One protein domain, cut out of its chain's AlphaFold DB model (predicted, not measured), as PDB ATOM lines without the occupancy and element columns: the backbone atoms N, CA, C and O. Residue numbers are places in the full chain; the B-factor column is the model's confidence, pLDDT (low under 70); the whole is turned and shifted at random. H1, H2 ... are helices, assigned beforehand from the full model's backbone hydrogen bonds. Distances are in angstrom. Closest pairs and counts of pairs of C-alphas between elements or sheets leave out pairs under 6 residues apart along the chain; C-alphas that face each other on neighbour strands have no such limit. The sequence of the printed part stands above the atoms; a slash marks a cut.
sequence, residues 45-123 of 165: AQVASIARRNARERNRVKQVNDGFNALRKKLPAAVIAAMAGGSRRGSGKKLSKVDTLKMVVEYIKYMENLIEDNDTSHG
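Overview. This is residues 45 to 123 of the 165 residues of the protein "Achaete-scute-like protein ASH3" of Operophtera brumata (winter moth) (UniProt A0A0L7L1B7). Two long helices, H1 and H3, meet near their ends and run on the same way as one long, shallowly angled line, overlapping where the end of H1 meets the beginning of H3. At that junction, the short helix H2 and the long link after it make a loop to one side, while residues 45 to 64 and 111 to 123 stick out as two arms. The printed part has 79 residues with three named helices, in the order H1, H2, H3, and no named strand; the class is all helix. The whole is extended, with a radius of gyration of the C-alphas of 19.3 A, and flat, spanning 69 by 35 by 15 A.

Arrangement. Begin with the longest helix, H1, residues 45 to 73. With residues 68 to 72 alone it touches H3, residues 97 to 122, and H3 touches it with residues 97 to 100 alone; look at Arg 72 and Thr 100, whose C-alphas are the closest of the two helices at 6.5 A. The two run the same way at a shallow tilt of 34 degrees, only just short of steep. H2, residues 77 to 83, only just touches H3, with 3 pairs of C-alphas within 8 A; the closest are those of Ile 80 and Met 103, 7.3 A apart. H3 touches H2 with residues 103 to 107 alone, and their lines are about perpendicular at 74 degrees. H1 and H2 are apart. In H1, H2 and H3 every O i to N i+4 pair is within hydrogen-bond range.

Along the chain. Find C-alpha 45 at (143.357, 152.081, 107.930); from there H1 runs 42.9 A to C-alpha 73 at (156.320, 125.543, 76.754). H2 measures 10.2 A. H3 runs 37.9 A, ending at C-alpha 122 at (155.862, 94.832, 71.136).

Size, cuts and confidence. The C-alphas farthest apart, those of Ala 45 and Gly 123, are 69.9 A apart. The printed part has no cut. The link from H1 to H2 is tight; the one from H2 to H3, residues 84 to 96, is long. Residues 85 to 92 and residue 123 have pLDDT under 70; the mean of the printed part is 87.2.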
ATOM      1  N   ALA A  45     143.023 153.456 107.539       74.69
ATOM      2  CA  ALA A  45     143.357 152.081 107.930       74.69
ATOM      3  C   ALA A  45     142.715 151.021 107.008       74.69
ATOM      4  O   ALA A  45     143.323 149.983 106.722       74.69
ATOM      5  N   GLN A  46     141.507 151.291 106.497       79.25
ATOM      6  CA  GLN A  46     140.801 150.412 105.561       79.25
ATOM      7  C   GLN A  46     141.500 150.416 104.194       79.25
ATOM      8  O   GLN A  46     141.708 149.351 103.612       79.25
ATOM      9  N   VAL A  47     141.970 151.582 103.734       83.94
ATOM     10  CA  VAL A  47     142.739 151.718 102.483       83.94
ATOM     11  C   VAL A  47     144.039 150.904 102.534       83.94
ATOM     12  O   VAL A  47     144.324 150.130 101.617       83.94
ATOM     13  N   ALA A  48     144.794 150.990 103.634       82.19
ATOM     14  CA  ALA A  48     146.032 150.226 103.809       82.19
ATOM     15  C   ALA A  48     145.792 148.701 103.860       82.19
ATOM     16  O   ALA A  48     146.579 147.918 103.321       82.19
ATOM     17  N   SER A  49     144.689 148.260 104.476       88.00
ATOM     18  CA  SER A  49     144.294 146.844 104.503       88.00
ATOM     19  C   SER A  49     143.952 146.311 103.105       88.00
ATOM     20  O   SER A  49     144.454 145.256 102.697       88.00
ATOM     21  N   ILE A  50     143.169 147.072 102.330       88.56
ATOM     22  CA  ILE A  50     142.809 146.732 100.947       88.56
ATOM     23  C   ILE A  50     144.062 146.655 100.067       88.56
ATOM     24  O   ILE A  50     144.210 145.699  99.305       88.56
ATOM     25  N   ALA A  51     145.000 147.597 100.209       90.00
ATOM     26  CA  ALA A  51     146.256 147.584  99.461       90.00
ATOM     27  C   ALA A  51     147.055 146.291  99.704       90.00
ATOM     28  O   ALA A  51     147.467 145.628  98.748       90.00
ATOM     29  N   ARG A  52     147.193 145.865 100.969       94.56
ATOM     30  CA  ARG A  52     147.853 144.593 101.315       94.56
ATOM     31  C   ARG A  52     147.111 143.383 100.746       94.56
ATOM     32  O   ARG A  52     147.751 142.459 100.247       94.56
ATOM     33  N   ARG A  53     145.774 143.375 100.788       96.88
ATOM     34  CA  ARG A  53     144.953 142.306 100.191       96.88
ATOM     35  C   ARG A  53     145.156 142.219  98.675       96.88
ATOM     36  O   ARG A  53     145.379 141.128  98.157       96.88
ATOM     37  N   ASN A  54     145.147 143.352  97.981       97.50
ATOM     38  CA  ASN A  54     145.328 143.411  96.530       97.50
ATOM     39  C   ASN A  54     146.742 143.004  96.107       97.50
ATOM     40  O   ASN A  54     146.903 142.327  95.094       97.50
ATOM     41  N   ALA A  55     147.764 143.365  96.888       96.75
ATOM     42  CA  ALA A  55     149.132 142.909  96.653       96.75
ATOM     43  C   ALA A  55     149.232 141.374  96.695       96.75
ATOM     44  O   ALA A  55     149.823 140.767  95.801       96.75
ATOM     45  N   ARG A  56     148.580 140.732  97.675       98.44
ATOM     46  CA  ARG A  56     148.512 139.264  97.748       98.44
ATOM     47  C   ARG A  56     147.784 138.656  96.550       98.44
ATOM     48  O   ARG A  56     148.285 137.690  95.980       98.44
ATOM     49  N   GLU A  57     146.660 139.235  96.129       98.06
ATOM     50  CA  GLU A  57     145.916 138.717  94.973       98.06
ATOM     51  C   GLU A  57     146.716 138.837  93.671       98.06
ATOM     52  O   GLU A  57     146.753 137.897  92.879       98.06
ATOM     53  N   ARG A  58     147.450 139.941  93.478       98.50
ATOM     54  CA  ARG A  58     148.382 140.074  92.348       98.50
ATOM     55  C   ARG A  58     149.434 138.966  92.351       98.50
ATOM     56  O   ARG A  58     149.671 138.371  91.301       98.50
ATOM     57  N   ASN A  59     150.019 138.646  93.508       98.62
ATOM     58  CA  ASN A  59     151.009 137.569  93.624       98.62
ATOM     59  C   ASN A  59     150.403 136.193  93.319       98.62
ATOM     60  O   ASN A  59     150.997 135.418  92.569       98.62
ATOM     61  N   ARG A  60     149.201 135.907  93.827       98.56
ATOM     62  CA  ARG A  60     148.482 134.658  93.546       98.56
ATOM     63  C   ARG A  60     148.189 134.505  92.052       98.56
ATOM     64  O   ARG A  60     148.479 133.471  91.455       98.56
ATOM     65  N   VAL A  61     147.660 135.555  91.421       98.50
ATOM     66  CA  VAL A  61     147.352 135.564  89.983       98.50
ATOM     67  C   VAL A  61     148.621 135.447  89.140       98.50
ATOM     68  O   VAL A  61     148.610 134.751  88.122       98.50
ATOM     69  N   LYS A  62     149.721 136.082  89.561       98.44
ATOM     70  CA  LYS A  62     151.026 135.948  88.907       98.44
ATOM     71  C   LYS A  62     151.472 134.484  88.873       98.44
ATOM     72  O   LYS A  62     151.748 133.991  87.785       98.44
ATOM     73  N   GLN A  63     151.429 133.774  90.005       98.44
ATOM     74  CA  GLN A  63     151.798 132.349  90.070       98.44
ATOM     75  C   GLN A  63     150.958 131.485  89.121       98.44
ATOM     76  O   GLN A  63     151.500 130.665  88.382       98.44
ATOM     77  N   VAL A  64     149.642 131.714  89.064       98.44
ATOM     78  CA  VAL A  64     148.759 131.007  88.120       98.44
ATOM     79  C   VAL A  64     149.166 131.283  86.670       98.44
ATOM     80  O   VAL A  64     149.228 130.368  85.848       98.44
ATOM     81  N   ASN A  65     149.455 132.538  86.328       98.38
ATOM     82  CA  ASN A  65     149.854 132.906  84.970       98.38
ATOM     83  C   ASN A  65     151.234 132.340  84.593       98.38
ATOM     84  O   ASN A  65     151.419 131.929  83.444       98.38
ATOM     85  N   ASP A  66     152.167 132.279  85.541       98.44
ATOM     86  CA  ASP A  66     153.469 131.636  85.366       98.44
ATOM     87  C   ASP A  66     153.301 130.130  85.113       98.44
ATOM     88  O   ASP A  66     153.894 129.602  84.169       98.44
ATOM     89  N   GLY A  67     152.389 129.467  85.836       98.19
ATOM     90  CA  GLY A  67     151.986 128.084  85.566       98.19
ATOM     91  C   GLY A  67     151.436 127.889  84.147       98.19
ATOM     92  O   GLY A  67     151.878 127.001  83.420       98.19
ATOM     93  N   PHE A  68     150.553 128.781  83.683       97.94
ATOM     94  CA  PHE A  68     150.072 128.755  82.294       97.94
ATOM     95  C   PHE A  68     151.199 128.952  81.266       97.94
ATOM     96  O   PHE A  68     151.153 128.378  80.180       97.94
ATOM     97  N   ASN A  69     152.212 129.774  81.561       96.69
ATOM     98  CA  ASN A  69     153.363 129.946  80.670       96.69
ATOM     99  C   ASN A  69     154.233 128.689  80.618       96.69
ATOM    100  O   ASN A  69     154.659 128.304  79.532       96.69
ATOM    101  N   ALA A  70     154.476 128.046  81.762       97.38
ATOM    102  CA  ALA A  70     155.187 126.773  81.821       97.38
ATOM    103  C   ALA A  70     154.455 125.693  81.015       97.38
ATOM    104  O   ALA A  70     155.083 124.993  80.226       97.38
ATOM    105  N   LEU A  71     153.124 125.637  81.128       97.12
ATOM    106  CA  LEU A  71     152.293 124.703  80.375       97.12
ATOM    107  C   LEU A  71     152.409 124.910  78.856       97.12
ATOM    108  O   LEU A  71     152.600 123.951  78.115       97.12
ATOM    109  N   ARG A  72     152.398 126.162  78.378       95.19
ATOM    110  CA  ARG A  72     152.577 126.466  76.943       95.19
ATOM    111  C   ARG A  72     153.921 126.005  76.385       95.19
ATOM    112  O   ARG A  72     153.977 125.633  75.224       95.19
ATOM    113  N   LYS A  73     154.991 126.017  77.188       94.31
ATOM    114  CA  LYS A  73     156.320 125.543  76.754       94.31
ATOM    115  C   LYS A  73     156.358 124.034  76.500       94.31
ATOM    116  O   LYS A  73     157.266 123.571  75.822       94.31
ATOM    117  N   LYS A  74     155.413 123.276  77.063       94.94
ATOM    118  CA  LYS A  74     155.289 121.827  76.858       94.94
ATOM    119  C   LYS A  74     154.532 121.470  75.578       94.94
ATOM    120  O   LYS A  74     154.582 120.320  75.169       94.94
ATOM    121  N   LEU A  75     153.848 122.431  74.954       92.69
ATOM    122  CA  LEU A  75     153.114 122.206  73.712       92.69
ATOM    123  C   LEU A  75     154.062 122.282  72.504       92.69
ATOM    124  O   LEU A  75     154.690 123.326  72.300       92.69
ATOM    125  N   PRO A  76     154.143 121.231  71.666       91.06
ATOM    126  CA  PRO A  76     154.934 121.274  70.442       91.06
ATOM    127  C   PRO A  76     154.386 122.295  69.445       91.06
ATOM    128  O   PRO A  76     153.175 122.392  69.229       91.06
ATOM    129  N   ALA A  77     155.284 123.013  68.766       84.56
ATOM    130  CA  ALA A  77     154.912 124.020  67.771       84.56
ATOM    131  C   ALA A  77     154.035 123.447  66.642       84.56
ATOM    132  O   ALA A  77     153.129 124.133  66.172       84.56
ATOM    133  N   ALA A  78     154.254 122.185  66.257       81.56
ATOM    134  CA  ALA A  78     153.453 121.491  65.250       81.56
ATOM    135  C   ALA A  78     151.976 121.351  65.664       81.56
ATOM    136  O   ALA A  78     151.091 121.640  64.864       81.56
ATOM    137  N   VAL A  79     151.703 121.000  66.927       83.25
ATOM    138  CA  VAL A  79     150.333 120.885  67.467       83.25
ATOM    139  C   VAL A  79     149.656 122.256  67.495       83.25
ATOM    140  O   VAL A  79     148.506 122.404  67.085       83.25
ATOM    141  N   ILE A  80     150.399 123.285  67.918       85.44
ATOM    142  CA  ILE A  80     149.911 124.669  67.944       85.44
ATOM    143  C   ILE A  80     149.566 125.152  66.528       85.44
ATOM    144  O   ILE A  80     148.544 125.809  66.338       85.44
ATOM    145  N   ALA A  81     150.404 124.833  65.538       81.25
ATOM    146  CA  ALA A  81     150.205 125.229  64.148       81.25
ATOM    147  C   ALA A  81     149.029 124.490  63.493       81.25
ATOM    148  O   ALA A  81     148.204 125.131  62.842       81.25
ATOM    149  N   ALA A  82     148.916 123.174  63.704       78.12
ATOM    150  CA  ALA A  82     147.857 122.348  63.128       78.12
ATOM    151  C   ALA A  82     146.459 122.789  63.594       78.12
ATOM    152  O   ALA A  82     145.542 122.910  62.784       78.12
ATOM    153  N   MET A  83     146.301 123.110  64.882       71.31
ATOM    154  CA  MET A  83     145.007 123.529  65.437       71.31
ATOM    155  C   MET A  83     144.722 125.032  65.356       71.31
ATOM    156  O   MET A  83     143.587 125.444  65.591       71.31
ATOM    157  N   ALA A  84     145.689 125.873  64.975       71.44
ATOM    158  CA  ALA A  84     145.439 127.297  64.725       71.44
ATOM    159  C   ALA A  84     144.591 127.566  63.457       71.44
ATOM    160  O   ALA A  84     144.304 128.725  63.146       71.44
ATOM    161  N   GLY A  85     144.162 126.516  62.742       63.16
ATOM    162  CA  GLY A  85     143.120 126.585  61.714       63.16
ATOM    163  C   GLY A  85     143.485 127.446  60.505       63.16
ATOM    164  O   GLY A  85     142.623 128.126  59.959       63.16
ATOM    165  N   GLY A  86     144.767 127.509  60.130       58.72
ATOM    166  CA  GLY A  86     145.242 128.312  58.993       58.72
ATOM    167  C   GLY A  86     145.145 129.833  59.188       58.72
ATOM    168  O   GLY A  86     145.688 130.595  58.385       58.72
ATOM    169  N   SER A  87     144.525 130.306  60.276       57.41
ATOM    170  CA  SER A  87     144.640 131.694  60.691       57.41
ATOM    171  C   SER A  87     146.091 131.902  61.081       57.41
ATOM    172  O   SER A  87     146.584 131.254  62.005       57.41
ATOM    173  N   ARG A  88     146.795 132.769  60.344       57.28
ATOM    174  CA  ARG A  88     148.182 133.170  60.608       57.28
ATOM    175  C   ARG A  88     148.250 133.870  61.965       57.28
ATOM    176  O   ARG A  88     148.390 135.089  62.062       57.28
ATOM    177  N   ARG A  89     148.112 133.107  63.045       61.53
ATOM    178  CA  ARG A  89     148.374 133.521  64.410       61.53
ATOM    179  C   ARG A  89     149.880 133.752  64.440       61.53
ATOM    180  O   ARG A  89     150.642 132.820  64.650       61.53
ATOM    181  N   GLY A  90     150.292 134.974  64.091       54.94
ATOM    182  CA  GLY A  90     151.699 135.337  63.926       54.94
ATOM    183  C   GLY A  90     152.526 134.816  65.097       54.94
ATOM    184  O   GLY A  90     152.050 134.857  66.238       54.94
ATOM    185  N   SER A  91     153.728 134.314  64.803       55.47
ATOM    186  CA  SER A  91     154.534 133.422  65.654       55.47
ATOM    187  C   SER A  91     155.001 133.997  67.005       55.47
ATOM    188  O   SER A  91     155.864 133.422  67.657       55.47
ATOM    189  N   GLY A  92     154.419 135.103  67.466       64.69
ATOM    190  CA  GLY A  92     154.635 135.700  68.785       64.69
ATOM    191  C   GLY A  92     153.378 135.819  69.657       64.69
ATOM    192  O   GLY A  92     153.477 136.258  70.803       64.69
ATOM    193  N   LYS A  93     152.179 135.457  69.170       77.31
ATOM    194  CA  LYS A  93     150.947 135.570  69.972       77.31
ATOM    195  C   LYS A  93     150.794 134.374  70.918       77.31
ATOM    196  O   LYS A  93     150.592 133.246  70.481       77.31
ATOM    197  N   LYS A  94     150.817 134.640  72.229       86.12
ATOM    198  CA  LYS A  94     150.567 133.632  73.275       86.12
ATOM    199  C   LYS A  94     149.162 133.027  73.127       86.12
ATOM    200  O   LYS A  94     148.191 133.743  72.874       86.12
ATOM    201  N   LEU A  95     149.048 131.716  73.336       90.00
ATOM    202  CA  LEU A  95     147.761 131.013  73.371       90.00
ATOM    203  C   LEU A  95     146.884 131.501  74.535       90.00
ATOM    204  O   LEU A  95     147.394 131.818  75.614       90.00
ATOM    205  N   SER A  96     145.560 131.529  74.348       93.25
ATOM    206  CA  SER A  96     144.628 131.866  75.433       93.25
ATOM    207  C   SER A  96     144.638 130.776  76.512       93.25
ATOM    208  O   SER A  96     145.147 129.678  76.281       93.25
ATOM    209  N   LYS A  97     144.114 131.061  77.714       95.25
ATOM    210  CA  LYS A  97     144.028 130.047  78.783       95.25
ATOM    211  C   LYS A  97     143.211 128.838  78.326       95.25
ATOM    212  O   LYS A  97     143.672 127.714  78.461       95.25
ATOM    213  N   VAL A  98     142.055 129.093  77.718       95.56
ATOM    214  CA  VAL A  98     141.153 128.052  77.213       95.56
ATOM    215  C   VAL A  98     141.808 127.254  76.089       95.56
ATOM    216  O   VAL A  98     141.824 126.030  76.161       95.56
ATOM    217  N   ASP A  99     142.410 127.922  75.098       92.56
ATOM    218  CA  ASP A  99     143.079 127.222  73.993       92.56
ATOM    219  C   ASP A  99     144.230 126.365  74.514       92.56
ATOM    220  O   ASP A  99     144.367 125.218  74.113       92.56
ATOM    221  N   THR A 100     145.028 126.895  75.450       94.38
ATOM    222  CA  THR A 100     146.143 126.148  76.053       94.38
ATOM    223  C   THR A 100     145.641 124.851  76.687       94.38
ATOM    224  O   THR A 100     146.228 123.806  76.439       94.38
ATOM    225  N   LEU A 101     144.545 124.895  77.454       96.88
ATOM    226  CA  LEU A 101     143.976 123.693  78.073       96.88
ATOM    227  C   LEU A 101     143.483 122.689  77.027       96.88
ATOM    228  O   LEU A 101     143.813 121.512  77.124       96.88
ATOM    229  N   LYS A 102     142.763 123.155  75.998       93.62
ATOM    230  CA  LYS A 102     142.309 122.296  74.894       93.62
ATOM    231  C   LYS A 102     143.486 121.601  74.202       93.62
ATOM    232  O   LYS A 102     143.435 120.397  73.994       93.62
ATOM    233  N   MET A 103     144.563 122.333  73.902       91.88
ATOM    234  CA  MET A 103     145.737 121.764  73.222       91.88
ATOM    235  C   MET A 103     146.461 120.728  74.076       91.88
ATOM    236  O   MET A 103     146.946 119.739  73.544       91.88
ATOM    237  N   VAL A 104     146.557 120.956  75.387       96.25
ATOM    238  CA  VAL A 104     147.230 120.023  76.298       96.25
ATOM    239  C   VAL A 104     146.479 118.701  76.365       96.25
ATOM    240  O   VAL A 104     147.114 117.658  76.293       96.25
ATOM    241  N   VAL A 105     145.147 118.744  76.457       95.19
ATOM    242  CA  VAL A 105     144.320 117.528  76.477       95.19
ATOM    243  C   VAL A 105     144.525 116.714  75.201       95.19
ATOM    244  O   VAL A 105     144.776 115.516  75.279       95.19
ATOM    245  N   GLU A 106     144.483 117.357  74.036       93.00
ATOM    246  CA  GLU A 106     144.708 116.663  72.763       93.00
ATOM    247  C   GLU A 106     146.144 116.143  72.622       93.00
ATOM    248  O   GLU A 106     146.359 115.051  72.102       93.00
ATOM    249  N   TYR A 107     147.138 116.879  73.130       95.38
ATOM    250  CA  TYR A 107     148.527 116.427  73.084       95.38
ATOM    251  C   TYR A 107     148.779 115.210  73.980       95.38
ATOM    252  O   TYR A 107     149.487 114.300  73.561       95.38
ATOM    253  N   ILE A 108     148.175 115.163  75.174       95.50
ATOM    254  CA  ILE A 108     148.259 113.992  76.057       95.50
ATOM    255  C   ILE A 108     147.675 112.766  75.353       95.50
ATOM    256  O   ILE A 108     148.391 111.781  75.209       95.50
ATOM    257  N   LYS A 109     146.452 112.862  74.811       94.38
ATOM    258  CA  LYS A 109     145.817 111.760  74.067       94.38
ATOM    259  C   LYS A 109     146.673 111.270  72.900       94.38
ATOM    260  O   LYS A 109     146.797 110.074  72.671       94.38
ATOM    261  N   TYR A 110     147.286 112.194  72.158       92.88
ATOM    262  CA  TYR A 110     148.194 111.838  71.069       92.88
ATOM    263  C   TYR A 110     149.397 111.022  71.564       92.88
ATOM    264  O   TYR A 110     149.771 110.040  70.926       92.88
ATOM    265  N   MET A 111     149.997 111.410  72.694       93.56
ATOM    266  CA  MET A 111     151.117 110.659  73.268       93.56
ATOM    267  C   MET A 111     150.677 109.303  73.827       93.56
ATOM    268  O   MET A 111     151.399 108.331  73.643       93.56
ATOM    269  N   GLU A 112     149.510 109.229  74.473       94.19
ATOM    270  CA  GLU A 112     148.932 107.975  74.973       94.19
ATOM    271  C   GLU A 112     148.730 106.972  73.832       94.19
ATOM    272  O   GLU A 112     149.240 105.858  73.919       94.19
ATOM    273  N   ASN A 113     148.118 107.399  72.723       91.56
ATOM    274  CA  ASN A 113     147.921 106.552  71.544       91.56
ATOM    275  C   ASN A 113     149.255 106.073  70.949       91.56
ATOM    276  O   ASN A 113     149.404 104.905  70.615       91.56
ATOM    277  N   LEU A 114     150.253 106.961  70.848       92.38
ATOM    278  CA  LEU A 114     151.564 106.607  70.293       92.38
ATOM    279  C   LEU A 114     152.289 105.548  71.136       92.38
ATOM    280  O   LEU A 114     152.997 104.701  70.588       92.38
ATOM    281  N   ILE A 115     152.123 105.601  72.460       93.31
ATOM    282  CA  ILE A 115     152.650 104.587  73.377       93.31
ATOM    283  C   ILE A 115     151.874 103.278  73.210       93.31
ATOM    284  O   ILE A 115     152.491 102.228  73.094       93.31
ATOM    285  N   GLU A 116     150.545 103.329  73.130       90.31
ATOM    286  CA  GLU A 116     149.695 102.140  72.978       90.31
ATOM    287  C   GLU A 116     149.935 101.393  71.664       90.31
ATOM    288  O   GLU A 116     150.007 100.162  71.659       90.31
ATOM    289  N   ASP A 117     150.146 102.117  70.566       87.00
ATOM    290  CA  ASP A 117     150.527 101.533  69.278       87.00
ATOM    291  C   ASP A 117     151.891 100.820  69.370       87.00
ATOM    292  O   ASP A 117     152.099  99.751  68.781       87.00
ATOM    293  N   ASN A 118     152.829 101.375  70.148       86.62
ATOM    294  CA  ASN A 118     154.127 100.751  70.413       86.62
ATOM    295  C   ASN A 118     153.995  99.511  71.306       86.62
ATOM    296  O   ASN A 118     154.540  98.461  70.982       86.62
ATOM    297  N   ASP A 119     153.243  99.592  72.395       85.44
ATOM    298  CA  ASP A 119     153.047  98.473  73.318       85.44
ATOM    299  C   ASP A 119     152.345  97.298  72.624       85.44
ATOM    300  O   ASP A 119     152.765  96.147  72.760       85.44
ATOM    301  N   THR A 120     151.340  97.588  71.788       77.50
ATOM    302  CA  THR A 120     150.623  96.583  70.988       77.50
ATOM    303  C   THR A 120     151.551  95.896  69.984       77.50
ATOM    304  O   THR A 120     151.482  94.681  69.808       77.50
ATOM    305  N   SER A 121     152.460  96.647  69.352       72.88
ATOM    306  CA  SER A 121     153.436  96.091  68.404       72.88
ATOM    307  C   SER A 121     154.563  95.298  69.075       72.88
ATOM    308  O   SER A 121     155.114  94.394  68.449       72.88
ATOM    309  N   HIS A 122     154.860  95.564  70.350       72.62
ATOM    310  CA  HIS A 122     155.862  94.832  71.136       72.62
ATOM    311  C   HIS A 122     155.258  93.757  72.063       72.62
ATOM    312  O   HIS A 122     155.991  93.089  72.792       72.62
ATOM    313  N   GLY A 123     153.936  93.544  72.022       64.31
ATOM    314  CA  GLY A 123     153.244  92.510  72.798       64.31
ATOM    315  C   GLY A 123     153.066  92.825  74.290       64.31
ATOM    316  O   GLY A 123     152.719  91.931  75.064       64.31
TER     317      GLY A 123